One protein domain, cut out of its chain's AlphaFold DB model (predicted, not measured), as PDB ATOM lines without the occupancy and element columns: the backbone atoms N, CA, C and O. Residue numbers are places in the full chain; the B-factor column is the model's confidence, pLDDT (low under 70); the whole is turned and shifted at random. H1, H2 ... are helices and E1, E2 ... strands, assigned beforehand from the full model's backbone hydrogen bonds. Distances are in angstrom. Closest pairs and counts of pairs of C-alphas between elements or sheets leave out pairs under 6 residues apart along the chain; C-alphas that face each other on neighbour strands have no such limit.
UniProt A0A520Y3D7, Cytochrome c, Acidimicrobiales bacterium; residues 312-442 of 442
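AT A GLANCE: This is residues 312 to 442 of the 442 residues of the protein "Cytochrome c" of Acidimicrobiales bacterium (UniProt A0A520Y3D7). With little regular structure, this is a loop-rich body around short helices, H3 and H4 crossing steeply; hairpin E1-E2 reaches toward one end of the long axis, residues 324 to 336 toward the other. The 131 printed residues hold H1, H2, H3, E1, E2, H4 in order, 42 residues in named elements, mixed class, the sheet antiparallel. It is loose, radius of gyration of the C-alphas 18.9 A, spanning 69 by 34 by 28 A.

HOW THE PARTS SIT: H1, residues 313 to 316, touches no helix. H2, residues 360 to 364, and H3, residues 368 to 377, are near each other. H3 touches H4, residues 429 to 439, at a steep tilt of 64 degrees, opposite ways; their closest C-alphas, Val 372 and Gln 433, are 6.2 A apart. E1, residues 401 to 406, and E2, residues 418 to 423, form an antiparallel hairpin; N 403 and O 421 are 2.8 A apart, within hydrogen-bond range. Every O i to N i+4 pair is within range in H2, H3 and H4; H1 is too short for one.

IN THESE COORDINATES: H1 begins at C-alpha 313 (202.294, 133.118, 162.193). H3 measures 14.7 A, E1 12.7 A, E2 12.5 A and H4 15.2 A, ending at C-alpha 439 (202.994, 123.681, 158.152).

THE WHOLE: The farthest C-alphas, Glu 331 and Asp 413, are 69.4 A apart. Links H1 to H2, H3 to E1 and E1 to E2 are long. The printed part has no cut. Confidence is under 70 at residues 324 to 336, 340 to 341, 343 to 344 and 405 to 420.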
ATOM      1  N   CYS A 312     205.322 133.582 159.302       95.00
ATOM      2  CA  CYS A 312     204.064 133.048 158.777       95.00
ATOM      3  C   CYS A 312     202.928 133.175 159.806       95.00
ATOM      4  O   CYS A 312     201.769 133.421 159.451       95.00
ATOM      5  N   ALA A 313     203.257 133.060 161.097       92.44
ATOM      6  CA  ALA A 313     202.294 133.118 162.193       92.44
ATOM      7  C   ALA A 313     201.540 134.449 162.263       92.44
ATOM      8  O   ALA A 313     200.376 134.466 162.648       92.44
ATOM      9  N   ARG A 314     202.133 135.551 161.793       90.44
ATOM     10  CA  ARG A 314     201.450 136.854 161.702       90.44
ATOM     11  C   ARG A 314     200.145 136.819 160.930       90.44
ATOM     12  O   ARG A 314     199.245 137.602 161.227       90.44
ATOM     13  N   CYS A 315     200.073 135.962 159.916       91.12
ATOM     14  CA  CYS A 315     198.886 135.835 159.085       91.12
ATOM     15  C   CYS A 315     198.068 134.595 159.443       91.12
ATOM     16  O   CYS A 315     196.840 134.645 159.391       91.12
ATOM     17  N   HIS A 316     198.737 133.506 159.817       92.94
ATOM     18  CA  HIS A 316     198.113 132.198 160.002       92.94
ATOM     19  C   HIS A 316     197.880 131.806 161.465       92.94
ATOM     20  O   HIS A 316     197.370 130.721 161.717       92.94
ATOM     21  N   THR A 317     198.195 132.665 162.432       89.69
ATOM     22  CA  THR A 317     197.952 132.412 163.856       89.69
ATOM     23  C   THR A 317     197.275 133.630 164.483       89.69
ATOM     24  O   THR A 317     197.887 134.691 164.618       89.69
ATOM     25  N   SER A 318     196.002 133.487 164.868       85.44
ATOM     26  CA  SER A 318     195.276 134.557 165.565       85.44
ATOM     27  C   SER A 318     195.997 134.935 166.862       85.44
ATOM     28  O   SER A 318     196.529 134.072 167.564       85.44
ATOM     29  N   GLY A 319     196.061 136.229 167.171       82.94
ATOM     30  CA  GLY A 319     196.715 136.725 168.386       82.94
ATOM     31  C   GLY A 319     198.224 136.937 168.302       82.94
ATOM     32  O   GLY A 319     198.767 137.652 169.141       82.94
ATOM     33  N   TRP A 320     198.907 136.395 167.287       87.88
ATOM     34  CA  TRP A 320     200.372 136.474 167.208       87.88
ATOM     35  C   TRP A 320     200.878 137.923 167.144       87.88
ATOM     36  O   TRP A 320     201.803 138.291 167.861       87.88
ATOM     37  N   SER A 321     200.239 138.771 166.330       87.75
ATOM     38  CA  SER A 321     200.702 140.148 166.078       87.75
ATOM     39  C   SER A 321     200.512 141.112 167.249       87.75
ATOM     40  O   SER A 321     200.967 142.240 167.152       87.75
ATOM     41  N   PHE A 322     199.851 140.718 168.334       81.50
ATOM     42  CA  PHE A 322     199.688 141.563 169.524       81.50
ATOM     43  C   PHE A 322     200.061 140.831 170.813       81.50
ATOM     44  O   PHE A 322     199.588 141.178 171.892       81.50
ATOM     45  N   ASP A 323     200.862 139.769 170.679       75.31
ATOM     46  CA  ASP A 323     201.270 138.896 171.782       75.31
ATOM     47  C   ASP A 323     200.082 138.376 172.622       75.31
ATOM     48  O   ASP A 323     200.217 137.983 173.778       75.31
ATOM     49  N   GLY A 324     198.894 138.284 172.004       61.38
ATOM     50  CA  GLY A 324     197.745 137.544 172.541       61.38
ATOM     51  C   GLY A 324     197.987 136.032 172.568       61.38
ATOM     52  O   GLY A 324     197.124 135.261 172.969       61.38
ATOM     53  N   ALA A 325     199.175 135.635 172.119       51.22
ATOM     54  CA  ALA A 325     199.698 134.309 171.886       51.22
ATOM     55  C   ALA A 325     200.187 133.567 173.131       51.22
ATOM     56  O   ALA A 325     200.832 132.527 172.999       51.22
ATOM     57  N   ASN A 326     199.901 134.065 174.332       58.88
ATOM     58  CA  ASN A 326     200.090 133.226 175.499       58.88
ATOM     59  C   ASN A 326     199.041 132.107 175.430       58.88
ATOM     60  O   ASN A 326     197.834 132.353 175.448       58.88
ATOM     61  N   ASP A 327     199.505 130.859 175.335       58.59
ATOM     62  CA  ASP A 327     198.646 129.674 175.406       58.59
ATOM     63  C   ASP A 327     197.952 129.568 176.770       58.59
ATOM     64  O   ASP A 327     197.087 128.713 176.948       58.59
ATOM     65  N   ARG A 328     198.311 130.445 177.718       57.66
ATOM     66  CA  ARG A 328     197.795 130.542 179.077       57.66
ATOM     67  C   ARG A 328     197.387 131.967 179.464       57.66
ATOM     68  O   ARG A 328     198.047 132.934 179.099       57.66
ATOM     69  N   ASP A 329     196.297 132.086 180.213       57.62
ATOM     70  CA  ASP A 329     195.807 133.343 180.779       57.62
ATOM     71  C   ASP A 329     196.658 133.801 181.980       57.62
ATOM     72  O   ASP A 329     197.638 133.158 182.367       57.62
ATOM     73  N   ILE A 330     196.279 134.932 182.586       49.50
ATOM     74  CA  ILE A 330     196.967 135.516 183.751       49.50
ATOM     75  C   ILE A 330     196.919 134.618 185.004       49.50
ATOM     76  O   ILE A 330     197.709 134.813 185.927       49.50
ATOM     77  N   GLU A 331     196.026 133.627 185.043       50.03
ATOM     78  CA  GLU A 331     195.938 132.602 186.084       50.03
ATOM     79  C   GLU A 331     196.621 131.278 185.680       50.03
ATOM     80  O   GLU A 331     196.630 130.321 186.460       50.03
ATOM     81  N   GLY A 332     197.220 131.206 184.488       52.38
ATOM     82  CA  GLY A 332     197.904 130.031 183.957       52.38
ATOM     83  C   GLY A 332     196.990 128.997 183.283       52.38
ATOM     84  O   GLY A 332     197.468 127.902 182.957       52.38
ATOM     85  N   ASN A 333     195.702 129.286 183.070       59.50
ATOM     86  CA  ASN A 333     194.769 128.379 182.391       59.50
ATOM     87  C   ASN A 333     194.883 128.501 180.872       59.50
ATOM     88  O   ASN A 333     195.102 129.602 180.384       59.50
ATOM     89  N   PRO A 334     194.655 127.425 180.099       63.62
ATOM     90  CA  PRO A 334     194.717 127.498 178.646       63.62
ATOM     91  C   PRO A 334     193.790 128.564 178.042       63.62
ATOM     92  O   PRO A 334     192.577 128.533 178.277       63.62
ATOM     93  N   VAL A 335     194.334 129.459 177.214       68.12
ATOM     94  CA  VAL A 335     193.531 130.411 176.433       68.12
ATOM     95  C   VAL A 335     192.857 129.641 175.307       68.12
ATOM     96  O   VAL A 335     193.482 129.259 174.323       68.12
ATOM     97  N   THR A 336     191.559 129.390 175.465       69.50
ATOM     98  CA  THR A 336     190.740 128.676 174.469       69.50
ATOM     99  C   THR A 336     190.022 129.618 173.501       69.50
ATOM    100  O   THR A 336     189.587 129.177 172.436       69.50
ATOM    101  N   GLN A 337     189.950 130.913 173.828       74.31
ATOM    102  CA  GLN A 337     189.370 131.968 172.997       74.31
ATOM    103  C   GLN A 337     190.094 133.295 173.265       74.31
ATOM    104  O   GLN A 337     190.364 133.621 174.421       74.31
ATOM    105  N   LEU A 338     190.412 134.048 172.213       73.12
ATOM    106  CA  LEU A 338     190.966 135.398 172.324       73.12
ATOM    107  C   LEU A 338     189.859 136.420 172.638       73.12
ATOM    108  O   LEU A 338     188.679 136.129 172.423       73.12
ATOM    109  N   PRO A 339     190.205 137.630 173.127       70.81
ATOM    110  CA  PRO A 339     189.212 138.644 173.486       70.81
ATOM    111  C   PRO A 339     188.228 138.979 172.353       70.81
ATOM    112  O   PRO A 339     187.051 139.216 172.607       70.81
ATOM    113  N   ASP A 340     188.689 138.973 171.100       69.75
ATOM    114  CA  ASP A 340     187.878 139.253 169.905       69.75
ATOM    115  C   ASP A 340     186.892 138.127 169.532       69.75
ATOM    116  O   ASP A 340     186.124 138.249 168.574       69.75
ATOM    117  N   GLY A 341     186.892 137.034 170.294       69.94
ATOM    118  CA  GLY A 341     186.052 135.869 170.077       69.94
ATOM    119  C   GLY A 341     186.648 134.839 169.115       69.94
ATOM    120  O   GLY A 341     186.028 133.788 168.925       69.94
ATOM    121  N   SER A 342     187.828 135.086 168.540       70.50
ATOM    122  CA  SER A 342     188.530 134.099 167.716       70.50
ATOM    123  C   SER A 342     189.058 132.930 168.568       70.50
ATOM    124  O   SER A 342     189.192 133.076 169.791       70.50
ATOM    125  N   PRO A 343     189.318 131.742 167.978       68.56
ATOM    126  CA  PRO A 343     189.934 130.634 168.704       68.56
ATOM    127  C   PRO A 343     191.194 131.097 169.444       68.56
ATOM    128  O   PRO A 343     191.920 131.958 168.947       68.56
ATOM    129  N   GLY A 344     191.437 130.529 170.629       67.56
ATOM    130  CA  GLY A 344     192.657 130.769 171.403       67.56
ATOM    131  C   GLY A 344     193.917 130.430 170.608       67.56
ATOM    132  O   GLY A 344     193.822 129.976 169.469       67.56
ATOM    133  N   TYR A 345     195.098 130.643 171.192       75.31
ATOM    134  CA  TYR A 345     196.358 130.512 170.459       75.31
ATOM    135  C   TYR A 345     196.535 129.116 169.838       75.31
ATOM    136  O   TYR A 345     196.959 128.156 170.481       75.31
ATOM    137  N   LEU A 346     196.180 129.015 168.559       81.69
ATOM    138  CA  LEU A 346     196.257 127.815 167.749       81.69
ATOM    139  C   LEU A 346     197.181 128.135 166.592       81.69
ATOM    140  O   LEU A 346     196.817 128.870 165.672       81.69
ATOM    141  N   GLN A 347     198.383 127.580 166.653       87.00
ATOM    142  CA  GLN A 347     199.365 127.736 165.596       87.00
ATOM    143  C   GLN A 347     198.779 127.251 164.263       87.00
ATOM    144  O   GLN A 347     198.290 126.126 164.171       87.00
ATOM    145  N   GLY A 348     198.780 128.112 163.242       89.25
ATOM    146  CA  GLY A 348     198.148 127.799 161.955       89.25
ATOM    147  C   GLY A 348     196.614 127.850 161.959       89.25
ATOM    148  O   GLY A 348     195.985 127.459 160.980       89.25
ATOM    149  N   GLY A 349     195.986 128.334 163.033       88.25
ATOM    150  CA  GLY A 349     194.531 128.429 163.182       88.25
ATOM    151  C   GLY A 349     193.832 129.390 162.211       88.25
ATOM    152  O   GLY A 349     192.610 129.317 162.074       88.25
ATOM    153  N   GLY A 350     194.592 130.229 161.504       86.62
ATOM    154  CA  GLY A 350     194.108 131.225 160.550       86.62
ATOM    155  C   GLY A 350     193.633 132.516 161.215       86.62
ATOM    156  O   GLY A 350     193.137 132.507 162.342       86.62
ATOM    157  N   TRP A 351     193.790 133.635 160.505       81.38
ATOM    158  CA  TRP A 351     193.209 134.926 160.879       81.38
ATOM    159  C   TRP A 351     193.179 135.909 159.706       81.38
ATOM    160  O   TRP A 351     192.112 136.170 159.159       81.38
ATOM    161  N   PHE A 352     194.345 136.424 159.295       84.94
ATOM    162  CA  PHE A 352     194.479 137.177 158.042       84.94
ATOM    163  C   PHE A 352     194.556 136.225 156.856       84.94
ATOM    164  O   PHE A 352     193.887 136.423 155.848       84.94
ATOM    165  N   GLY A 353     195.404 135.209 156.992       88.88
ATOM    166  CA  GLY A 353     195.469 134.075 156.090       88.88
ATOM    167  C   GLY A 353     194.496 132.978 156.527       88.88
ATOM    168  O   GLY A 353     194.000 132.997 157.661       88.88
ATOM    169  N   PRO A 354     194.227 132.006 155.645       90.75
ATOM    170  CA  PRO A 354     193.386 130.862 155.968       90.75
ATOM    171  C   PRO A 354     193.949 130.039 157.133       90.75
ATOM    172  O   PRO A 354     195.122 130.154 157.501       90.75
ATOM    173  N   ASN A 355     193.092 129.185 157.691       91.31
ATOM    174  CA  ASN A 355     193.519 128.107 158.573       91.31
ATOM    175  C   ASN A 355     194.321 127.073 157.766       91.31
ATOM    176  O   ASN A 355     193.868 126.609 156.714       91.31
ATOM    177  N   ILE A 356     195.492 126.725 158.290       93.62
ATOM    178  CA  ILE A 356     196.472 125.830 157.670       93.62
ATOM    179  C   ILE A 356     196.731 124.570 158.515       93.62
ATOM    180  O   ILE A 356     197.624 123.793 158.205       93.62
ATOM    181  N   SER A 357     195.971 124.360 159.591       90.75
ATOM    182  CA  SER A 357     196.106 123.201 160.477       90.75
ATOM    183  C   SER A 357     195.094 122.100 160.153       90.75
ATOM    184  O   SER A 357     194.243 122.232 159.265       90.75
ATOM    185  N   GLY A 358     195.197 120.963 160.844       88.50
ATOM    186  CA  GLY A 358     194.246 119.859 160.717       88.50
ATOM    187  C   GLY A 358     194.243 119.206 159.332       88.50
ATOM    188  O   GLY A 358     193.216 118.672 158.906       88.50
ATOM    189  N   GLY A 359     195.370 119.260 158.614       89.38
ATOM    190  CA  GLY A 359     195.509 118.706 157.263       89.38
ATOM    191  C   GLY A 359     194.960 119.585 156.130       89.38
ATOM    192  O   GLY A 359     194.931 119.122 154.987       89.38
ATOM    193  N   SER A 360     194.566 120.835 156.412       91.44
ATOM    194  CA  SER A 360     194.140 121.822 155.401       91.44
ATOM    195  C   SER A 360     195.195 121.989 154.297       91.44
ATOM    196  O   SER A 360     194.888 121.869 153.110       91.44
ATOM    197  N   GLU A 361     196.470 122.115 154.679       92.12
ATOM    198  CA  GLU A 361     197.584 122.275 153.736       92.12
ATOM    199  C   GLU A 361     197.825 121.050 152.860       92.12
ATOM    200  O   GLU A 361     198.140 121.180 151.681       92.12
ATOM    201  N   ILE A 362     197.641 119.842 153.397       93.56
ATOM    202  CA  ILE A 362     197.782 118.609 152.611       93.56
ATOM    203  C   ILE A 362     196.651 118.507 151.579       93.56
ATOM    204  O   ILE A 362     196.867 118.030 150.466       93.56
ATOM    205  N   ALA A 363     195.444 118.961 151.928       93.25
ATOM    206  CA  ALA A 363     194.319 118.996 151.001       93.25
ATOM    207  C   ALA A 363     194.500 120.069 149.914       93.25
ATOM    208  O   ALA A 363     194.181 119.821 148.750       93.25
ATOM    209  N   GLN A 364     195.022 121.242 150.285       94.88
ATOM    210  CA  GLN A 364     195.249 122.359 149.371       94.88
ATOM    211  C   GLN A 364     196.453 122.121 148.448       94.88
ATOM    212  O   GLN A 364     196.366 122.408 147.251       94.88
ATOM    213  N   PHE A 365     197.535 121.544 148.978       96.00
ATOM    214  CA  PHE A 365     198.762 121.184 148.268       96.00
ATOM    215  C   PHE A 365     199.086 119.696 148.479       96.00
ATOM    216  O   PHE A 365     199.874 119.338 149.358       96.00
ATOM    217  N   PRO A 366     198.506 118.783 147.681       93.81
ATOM    218  CA  PRO A 366     198.789 117.353 147.803       93.81
ATOM    219  C   PRO A 366     200.276 117.023 147.635       93.81
ATOM    220  O   PRO A 366     200.805 116.155 148.331       93.81
ATOM    221  N   ASP A 367     200.947 117.753 146.747       94.44
ATOM    222  CA  ASP A 367     202.365 117.618 146.446       94.44
ATOM    223  C   ASP A 367     203.213 118.600 147.273       94.44
ATOM    224  O   ASP A 367     202.863 119.775 147.402       94.44
ATOM    225  N   PHE A 368     204.314 118.109 147.850       95.94
ATOM    226  CA  PHE A 368     205.186 118.905 148.720       95.94
ATOM    227  C   PHE A 368     205.864 120.042 147.949       95.94
ATOM    228  O   PHE A 368     205.814 121.188 148.395       95.94
ATOM    229  N   ASP A 369     206.403 119.746 146.766       96.12
ATOM    230  CA  ASP A 369     207.114 120.724 145.940       96.12
ATOM    231  C   ASP A 369     206.161 121.819 145.446       96.12
ATOM    232  O   ASP A 369     206.524 122.991 145.404       96.12
ATOM    233  N   SER A 370     204.894 121.481 145.179       95.06
ATOM    234  CA  SER A 370     203.866 122.476 144.849       95.06
ATOM    235  C   SER A 370     203.583 123.467 145.986       95.06
ATOM    236  O   SER A 370     203.271 124.630 145.717       95.06
ATOM    237  N   HIS A 371     203.704 123.033 147.247       96.38
ATOM    238  CA  HIS A 371     203.588 123.921 148.403       96.38
ATOM    239  C   HIS A 371     204.846 124.795 148.510       96.38
ATOM    240  O   HIS A 371     204.734 126.013 148.622       96.38
ATOM    241  N   VAL A 372     206.040 124.208 148.378       97.62
ATOM    242  CA  VAL A 372     207.313 124.953 148.346       97.62
ATOM    243  C   VAL A 372     207.283 126.052 147.279       97.62
ATOM    244  O   VAL A 372     207.523 127.218 147.588       97.62
ATOM    245  N   ASP A 373     206.884 125.726 146.051       95.50
ATOM    246  CA  ASP A 373     206.767 126.689 144.954       95.50
ATOM    247  C   ASP A 373     205.766 127.815 145.239       95.50
ATOM    248  O   ASP A 373     205.977 128.952 144.804       95.50
ATOM    249  N   PHE A 374     204.691 127.523 145.971       95.56
ATOM    250  CA  PHE A 374     203.740 128.541 146.397       95.56
ATOM    251  C   PHE A 374     204.342 129.480 147.447       95.56
ATOM    252  O   PHE A 374     204.208 130.691 147.302       95.56
ATOM    253  N   ILE A 375     205.078 128.972 148.442       96.12
ATOM    254  CA  ILE A 375     205.773 129.824 149.428       96.12
ATOM    255  C   ILE A 375     206.855 130.685 148.760       96.12
ATOM    256  O   ILE A 375     207.057 131.842 149.134       96.12
ATOM    257  N   ARG A 376     207.533 130.161 147.731       95.19
ATOM    258  CA  ARG A 376     208.543 130.916 146.975       95.19
ATOM    259  C   ARG A 376     207.943 132.136 146.278       95.19
ATOM    260  O   ARG A 376     208.535 133.209 146.349       95.19
ATOM    261  N   LYS A 377     206.785 131.968 145.629       92.06
ATOM    262  CA  LYS A 377     206.149 132.986 144.771       92.06
ATOM    263  C   LYS A 377     205.147 133.879 145.501       92.06
ATOM    264  O   LYS A 377     204.994 135.033 145.126       92.06
ATOM    265  N   GLY A 378     204.478 133.349 146.518       92.94
ATOM    266  CA  GLY A 378     203.316 133.978 147.130       92.94
ATOM    267  C   GLY A 378     202.036 133.785 146.317       92.94
ATOM    268  O   GLY A 378     201.994 133.095 145.294       92.94
ATOM    269  N   SER A 379     200.958 134.400 146.795       92.12
ATOM    270  CA  SER A 379     199.677 134.443 146.096       92.12
ATOM    271  C   SER A 379     199.638 135.620 145.130       92.12
ATOM    272  O   SER A 379     199.934 136.730 145.549       92.12
ATOM    273  N   VAL A 380     199.152 135.412 143.909       89.56
ATOM    274  CA  VAL A 380     198.874 136.492 142.946       89.56
ATOM    275  C   VAL A 380     197.365 136.699 142.857       89.56
ATOM    276  O   VAL A 380     196.616 135.720 142.842       89.56
ATOM    277  N   ASP A 381     196.906 137.951 142.848       89.31
ATOM    278  CA  ASP A 381     195.474 138.260 142.814       89.31
ATOM    279  C   ASP A 381     194.790 137.659 141.577       89.31
ATOM    280  O   ASP A 381     195.276 137.764 140.452       89.31
ATOM    281  N   GLY A 382     193.670 136.975 141.796       89.75
ATOM    282  CA  GLY A 382     192.881 136.338 140.744       89.75
ATOM    283  C   GLY A 382     193.452 135.024 140.192       89.75
ATOM    284  O   GLY A 382     192.681 134.232 139.637       89.75
ATOM    285  N   GLU A 383     194.741 134.746 140.394       92.81
ATOM    286  CA  GLU A 383     195.414 133.540 139.907       92.81
ATOM    287  C   GLU A 383     195.115 132.311 140.768       92.81
ATOM    288  O   GLU A 383     194.881 132.389 141.976       92.81
ATOM    289  N   ARG A 384     195.116 131.131 140.142       93.12
ATOM    290  CA  ARG A 384     194.874 129.871 140.858       93.12
ATOM    291  C   ARG A 384     196.142 129.357 141.526       93.12
ATOM    292  O   ARG A 384     197.218 129.408 140.940       93.12
ATOM    293  N   TYR A 385     195.985 128.750 142.698       93.06
ATOM    294  CA  TYR A 385     197.048 128.009 143.375       93.06
ATOM    295  C   TYR A 385     196.499 126.750 144.057       93.06
ATOM    296  O   TYR A 385     195.315 126.674 144.401       93.06
ATOM    297  N   GLY A 386     197.365 125.756 144.265       91.75
ATOM    298  CA  GLY A 386     196.978 124.465 144.838       91.75
ATOM    299  C   GLY A 386     195.826 123.799 144.073       91.75
ATOM    300  O   GLY A 386     195.683 123.956 142.860       91.75
ATOM    301  N   VAL A 387     194.985 123.046 144.784       92.38
ATOM    302  CA  VAL A 387     193.861 122.303 144.186       92.38
ATOM    303  C   VAL A 387     192.686 123.213 143.809       92.38
ATOM    304  O   VAL A 387     192.079 123.028 142.752       92.38
ATOM    305  N   ALA A 388     192.336 124.172 144.669       87.31
ATOM    306  CA  ALA A 388     191.142 125.009 144.503       87.31
ATOM    307  C   ALA A 388     191.304 126.442 145.045       87.31
ATOM    308  O   ALA A 388     190.311 127.131 145.276       87.31
ATOM    309  N   GLY A 389     192.542 126.886 145.271       90.25
ATOM    310  CA  GLY A 389     192.830 128.216 145.797       90.25
ATOM    311  C   GLY A 389     192.762 129.277 144.706       90.25
ATOM    312  O   GLY A 389     193.122 129.023 143.553       90.25
ATOM    313  N   GLN A 390     192.321 130.473 145.082       92.88
ATOM    314  CA  GLN A 390     192.466 131.685 144.284       92.88
ATOM    315  C   GLN A 390     193.223 132.712 145.119       92.88
ATOM    316  O   GLN A 390     192.864 132.954 146.274       92.88
ATOM    317  N   GLY A 391     194.313 133.237 144.571       89.88
ATOM    318  CA  GLY A 391     195.170 134.192 145.252       89.88
ATOM    319  C   GLY A 391     194.502 135.554 145.374       89.88
ATOM    320  O   GLY A 391     193.650 135.920 144.568       89.88
ATOM    321  N   SER A 392     194.892 136.282 146.418       86.31
ATOM    322  CA  SER A 392     194.417 137.637 146.716       86.31
ATOM    323  C   SER A 392     195.518 138.696 146.600       86.31
ATOM    324  O   SER A 392     195.287 139.850 146.945       86.31
ATOM    325  N   GLY A 393     196.746 138.299 146.241       86.06
ATOM    326  CA  GLY A 393     197.928 139.172 146.300       86.06
ATOM    327  C   GLY A 393     198.448 139.444 147.721       86.06
ATOM    328  O   GLY A 393     199.463 140.102 147.902       86.06
ATOM    329  N   GLN A 394     197.761 138.977 148.774       84.75
ATOM    330  CA  GLN A 394     198.106 139.362 150.149       84.75
ATOM    331  C   GLN A 394     199.184 138.488 150.800       84.75
ATOM    332  O   GLN A 394     199.840 138.946 151.747       84.75
ATOM    333  N   MET A 395     199.339 137.241 150.346       91.62
ATOM    334  CA  MET A 395     200.391 136.348 150.822       91.62
ATOM    335  C   MET A 395     201.660 136.583 149.994       91.62
ATOM    336  O   MET A 395     201.642 136.274 148.803       91.62
ATOM    337  N   PRO A 396     202.740 137.111 150.593       91.44
ATOM    338  CA  PRO A 396     203.969 137.392 149.862       91.44
ATOM    339  C   PRO A 396     204.722 136.122 149.471       91.44
ATOM    340  O   PRO A 396     204.560 135.074 150.101       91.44
ATOM    341  N   GLY A 397     205.606 136.257 148.484       93.19
ATOM    342  CA  GLY A 397     206.679 135.297 148.236       93.19
ATOM    343  C   GLY A 397     207.852 135.503 149.194       93.19
ATOM    344  O   GLY A 397     208.084 136.609 149.684       93.19
ATOM    345  N   PHE A 398     208.592 134.430 149.473       95.25
ATOM    346  CA  PHE A 398     209.747 134.456 150.382       95.25
ATOM    347  C   PHE A 398     211.086 134.169 149.691       95.25
ATOM    348  O   PHE A 398     212.133 134.287 150.331       95.25
ATOM    349  N   SER A 399     211.066 133.814 148.403       93.50
ATOM    350  CA  SER A 399     212.277 133.595 147.608       93.50
ATOM    351  C   SER A 399     212.783 134.892 146.970       93.50
ATOM    352  O   SER A 399     212.179 135.953 147.117       93.50
ATOM    353  N   THR A 400     213.909 134.807 146.261       92.12
ATOM    354  CA  THR A 400     214.429 135.907 145.445       92.12
ATOM    355  C   THR A 400     213.375 136.317 144.430       92.12
ATOM    356  O   THR A 400     212.725 135.469 143.811       92.12
ATOM    357  N   ARG A 401     213.226 137.623 144.247       89.00
ATOM    358  CA  ARG A 401     212.222 138.201 143.366       89.00
ATOM    359  C   ARG A 401     212.878 139.245 142.492       89.00
ATOM    360  O   ARG A 401     213.695 140.022 142.972       89.00
ATOM    361  N   THR A 402     212.493 139.270 141.232       88.00
ATOM    362  CA  THR A 402     213.029 140.215 140.271       88.00
ATOM    363  C   THR A 402     211.896 141.068 139.739       88.00
ATOM    364  O   THR A 402     210.868 140.526 139.335       88.00
ATOM    365  N   ASP A 403     212.090 142.379 139.789       84.81
ATOM    366  CA  ASP A 403     211.198 143.364 139.195       84.81
ATOM    367  C   ASP A 403     211.800 143.935 137.933       84.81
ATOM    368  O   ASP A 403     212.956 144.354 137.932       84.81
ATOM    369  N   ASP A 404     210.976 144.030 136.901       79.06
ATOM    370  CA  ASP A 404     211.301 144.812 135.726       79.06
ATOM    371  C   ASP A 404     210.859 146.265 135.931       79.06
ATOM    372  O   ASP A 404     209.999 146.581 136.757       79.06
ATOM    373  N   ASP A 405     211.439 147.156 135.141       66.44
ATOM    374  CA  ASP A 405     211.026 148.550 135.034       66.44
ATOM    375  C   ASP A 405     211.067 149.383 136.351       66.44
ATOM    376  O   ASP A 405     210.298 150.333 136.539       66.44
ATOM    377  N   ILE A 406     212.046 149.128 137.228       69.94
ATOM    378  CA  ILE A 406     212.304 149.947 138.425       69.94
ATOM    379  C   ILE A 406     213.192 151.163 138.096       69.94
ATOM    380  O   ILE A 406     214.343 151.037 137.680       69.94
ATOM    381  N   ILE A 407     212.684 152.385 138.303       61.91
ATOM    382  CA  ILE A 407     213.435 153.627 138.017       61.91
ATOM    383  C   ILE A 407     214.475 153.893 139.114       61.91
ATOM    384  O   ILE A 407     214.190 154.614 140.066       61.91
ATOM    385  N   GLU A 408     215.673 153.317 139.004       57.44
ATOM    386  CA  GLU A 408     216.780 153.561 139.947       57.44
ATOM    387  C   GLU A 408     217.731 154.686 139.528       57.44
ATOM    388  O   GLU A 408     218.352 155.310 140.387       57.44
ATOM    389  N   LYS A 409     217.852 154.949 138.223       50.69
ATOM    390  CA  LYS A 409     218.626 156.043 137.613       50.69
ATOM    391  C   LYS A 409     217.955 156.474 136.303       50.69
ATOM    392  O   LYS A 409     217.009 155.843 135.853       50.69
ATOM    393  N   VAL A 410     218.411 157.562 135.690       48.53
ATOM    394  CA  VAL A 410     218.110 157.903 134.287       48.53
ATOM    395  C   VAL A 410     219.383 158.493 133.684       48.53
ATOM    396  O   VAL A 410     219.888 159.487 134.196       48.53
ATOM    397  N   ASP A 411     219.901 157.884 132.620       46.81
ATOM    398  CA  ASP A 411     221.098 158.349 131.907       46.81
ATOM    399  C   ASP A 411     220.802 159.213 130.657       46.81
ATOM    400  O   ASP A 411     219.651 159.540 130.343       46.81
ATOM    401  N   GLU A 412     221.890 159.618 129.977       42.94
ATOM    402  CA  GLU A 412     221.972 160.595 128.875       42.94
ATOM    403  C   GLU A 412     221.076 160.305 127.652       42.94
ATOM    404  O   GLU A 412     220.836 161.220 126.861       42.94
ATOM    405  N   ASP A 413     220.547 159.086 127.492       46.06
ATOM    406  CA  ASP A 413     219.705 158.699 126.348       46.06
ATOM    407  C   ASP A 413     218.188 158.796 126.633       46.06
ATOM    408  O   ASP A 413     217.363 158.576 125.738       46.06
ATOM    409  N   GLY A 414     217.806 159.188 127.855       45.44
ATOM    410  CA  GLY A 414     216.422 159.235 128.315       45.44
ATOM    411  C   GLY A 414     216.005 157.932 129.000       45.44
ATOM    412  O   GLY A 414     215.952 156.875 128.388       45.44
ATOM    413  N   VAL A 415     215.678 158.056 130.286       44.94
ATOM    414  CA  VAL A 415     215.191 157.040 131.241       44.94
ATOM    415  C   VAL A 415     215.761 155.631 131.021       44.94
ATOM    416  O   VAL A 415     215.078 154.762 130.483       44.94
ATOM    417  N   THR A 416     216.958 155.339 131.539       45.81
ATOM    418  CA  THR A 416     217.298 153.955 131.910       45.81
ATOM    419  C   THR A 416     216.716 153.612 133.263       45.81
ATOM    420  O   THR A 416     217.364 153.658 134.301       45.81
ATOM    421  N   VAL A 417     215.472 153.166 133.204       51.19
ATOM    422  CA  VAL A 417     214.942 152.209 134.161       51.19
ATOM    423  C   VAL A 417     215.997 151.114 134.394       51.19
ATOM    424  O   VAL A 417     216.564 150.614 133.413       51.19
ATOM    425  N   GLU A 418     216.302 150.740 135.643       51.31
ATOM    426  CA  GLU A 418     216.973 149.458 135.859       51.31
ATOM    427  C   GLU A 418     216.016 148.439 135.249       51.31
ATOM    428  O   GLU A 418     214.895 148.265 135.726       51.31
ATOM    429  N   ARG A 419     216.399 147.855 134.105       54.75
ATOM    430  CA  ARG A 419     215.479 146.974 133.374       54.75
ATOM    431  C   ARG A 419     215.061 145.785 134.228       54.75
ATOM    432  O   ARG A 419     214.045 145.192 133.913       54.75
ATOM    433  N   GLU A 420     215.856 145.463 135.249       69.19
ATOM    434  CA  GLU A 420     215.697 144.303 136.105       69.19
ATOM    435  C   GLU A 420     216.388 144.558 137.465       69.19
ATOM    436  O   GLU A 420     217.619 144.571 137.541       69.19
ATOM    437  N   LYS A 421     215.616 144.758 138.541       82.94
ATOM    438  CA  LYS A 421     216.104 144.832 139.926       82.94
ATOM    439  C   LYS A 421     215.823 143.524 140.649       82.94
ATOM    440  O   LYS A 421     214.679 143.087 140.745       82.94
ATOM    441  N   THR A 422     216.856 142.915 141.225       88.44
ATOM    442  CA  THR A 422     216.710 141.677 142.004       88.44
ATOM    443  C   THR A 422     216.703 141.965 143.501       88.44
ATOM    444  O   THR A 422     217.687 142.442 144.067       88.44
ATOM    445  N   TRP A 423     215.600 141.624 144.155       90.31
ATOM    446  CA  TRP A 423     215.416 141.717 145.594       90.31
ATOM    447  C   TRP A 423     215.842 140.425 146.303       90.31
ATOM    448  O   TRP A 423     215.556 139.326 145.810       90.31
ATOM    449  N   PRO A 424     216.507 140.516 147.471       92.00
ATOM    450  CA  PRO A 424     217.023 139.340 148.156       92.00
ATOM    451  C   PRO A 424     215.894 138.460 148.693       92.00
ATOM    452  O   PRO A 424     214.852 138.964 149.119       92.00
ATOM    453  N   ALA A 425     216.133 137.146 148.715       93.12
ATOM    454  CA  ALA A 425     215.224 136.195 149.337       93.12
ATOM    455  C   ALA A 425     215.122 136.463 150.841       93.12
ATOM    456  O   ALA A 425     216.137 136.650 151.518       93.12
ATOM    457  N   SER A 426     213.898 136.423 151.365       91.31
ATOM    458  CA  SER A 426     213.675 136.458 152.811       91.31
ATOM    459  C   SER A 426     214.050 135.132 153.464       91.31
ATOM    460  O   SER A 426     214.594 135.140 154.555       91.31
ATOM    461  N   LEU A 427     213.804 134.001 152.797       95.38
ATOM    462  CA  LEU A 427     214.154 132.665 153.281       95.38
ATOM    463  C   LEU A 427     214.955 131.900 152.225       95.38
ATOM    464  O   LEU A 427     214.719 132.048 151.024       95.38
ATOM    465  N   THR A 428     215.884 131.054 152.668       95.62
ATOM    466  CA  THR A 428     216.574 130.104 151.784       95.62
ATOM    467  C   THR A 428     215.637 128.974 151.355       95.62
ATOM    468  O   THR A 428     214.602 128.732 151.974       95.62
ATOM    469  N   GLU A 429     216.005 128.240 150.304       95.56
ATOM    470  CA  GLU A 429     215.211 127.098 149.833       95.56
ATOM    471  C   GLU A 429     215.032 126.032 150.932       95.56
ATOM    472  O   GLU A 429     213.917 125.576 151.174       95.56
ATOM    473  N   ASP A 430     216.100 125.708 151.668       96.94
ATOM    474  CA  ASP A 430     216.061 124.735 152.769       96.94
ATOM    475  C   ASP A 430     215.161 125.209 153.923       96.94
ATOM    476  O   ASP A 430     214.425 124.420 154.519       96.94
ATOM    477  N   GLN A 431     215.162 126.515 154.212       97.94
ATOM    478  CA  GLN A 431     214.260 127.120 155.196       97.94
ATOM    479  C   GLN A 431     212.800 127.051 154.741       97.94
ATOM    480  O   GLN A 431     211.919 126.733 155.541       97.94
ATOM    481  N   ILE A 432     212.524 127.311 153.460       98.12
ATOM    482  CA  ILE A 432     211.173 127.184 152.902       98.12
ATOM    483  C   ILE A 432     210.690 125.736 153.026       98.12
ATOM    484  O   ILE A 432     209.573 125.507 153.492       98.12
ATOM    485  N   GLN A 433     211.527 124.755 152.687       98.44
ATOM    486  CA  GLN A 433     211.186 123.339 152.847       98.44
ATOM    487  C   GLN A 433     210.897 122.979 154.309       98.44
ATOM    488  O   GLN A 433     209.910 122.294 154.581       98.44
ATOM    489  N   ALA A 434     211.682 123.495 155.260       98.50
ATOM    490  CA  ALA A 434     211.448 123.271 156.684       98.50
ATOM    491  C   ALA A 434     210.112 123.863 157.157       98.50
ATOM    492  O   ALA A 434     209.346 123.196 157.857       98.50
ATOM    493  N   VAL A 435     209.789 125.093 156.739       97.81
ATOM    494  CA  VAL A 435     208.496 125.734 157.035       97.81
ATOM    495  C   VAL A 435     207.343 124.938 156.437       97.81
ATOM    496  O   VAL A 435     206.342 124.726 157.116       97.81
ATOM    497  N   VAL A 436     207.477 124.454 155.200       97.88
ATOM    498  CA  VAL A 436     206.457 123.624 154.544       97.88
ATOM    499  C   VAL A 436     206.282 122.290 155.271       97.88
ATOM    500  O   VAL A 436     205.149 121.865 155.503       97.88
ATOM    501  N   ALA A 437     207.372 121.635 155.678       97.81
ATOM    502  CA  ALA A 437     207.318 120.403 156.461       97.81
ATOM    503  C   ALA A 437     206.574 120.619 157.785       97.81
ATOM    504  O   ALA A 437     205.691 119.833 158.133       97.81
ATOM    505  N   TYR A 438     206.869 121.723 158.477       97.69
ATOM    506  CA  TYR A 438     206.164 122.109 159.692       97.69
ATOM    507  C   TYR A 438     204.686 122.436 159.445       97.69
ATOM    508  O   TYR A 438     203.827 121.870 160.118       97.69
ATOM    509  N   ALA A 439     204.366 123.280 158.461       96.19
ATOM    510  CA  ALA A 439     202.994 123.681 158.152       96.19
ATOM    511  C   ALA A 439     202.107 122.474 157.812       96.19
ATOM    512  O   ALA A 439     200.975 122.386 158.269       96.19
ATOM    513  N   ARG A 440     202.644 121.492 157.081       95.31
ATOM    514  CA  ARG A 440     201.943 120.238 156.758       95.31
ATOM    515  C   ARG A 440     201.767 119.302 157.961       95.31
ATOM    516  O   ARG A 440     201.024 118.330 157.846       95.31
ATOM    517  N   SER A 441     202.469 119.550 159.068       95.00
ATOM    518  CA  SER A 441     202.359 118.774 160.312       95.00
ATOM    519  C   SER A 441     201.338 119.337 161.311       95.00
ATOM    520  O   SER A 441     201.000 118.638 162.269       95.00
ATOM    521  N   LEU A 442     200.859 120.570 161.084       90.38
ATOM    522  CA  LEU A 442     199.784 121.225 161.841       90.38
ATOM    523  C   LEU A 442     198.417 120.600 161.529       90.38
ATOM    524  O   LEU A 442     197.570 120.566 162.451       90.38
TER     525      LEU A 442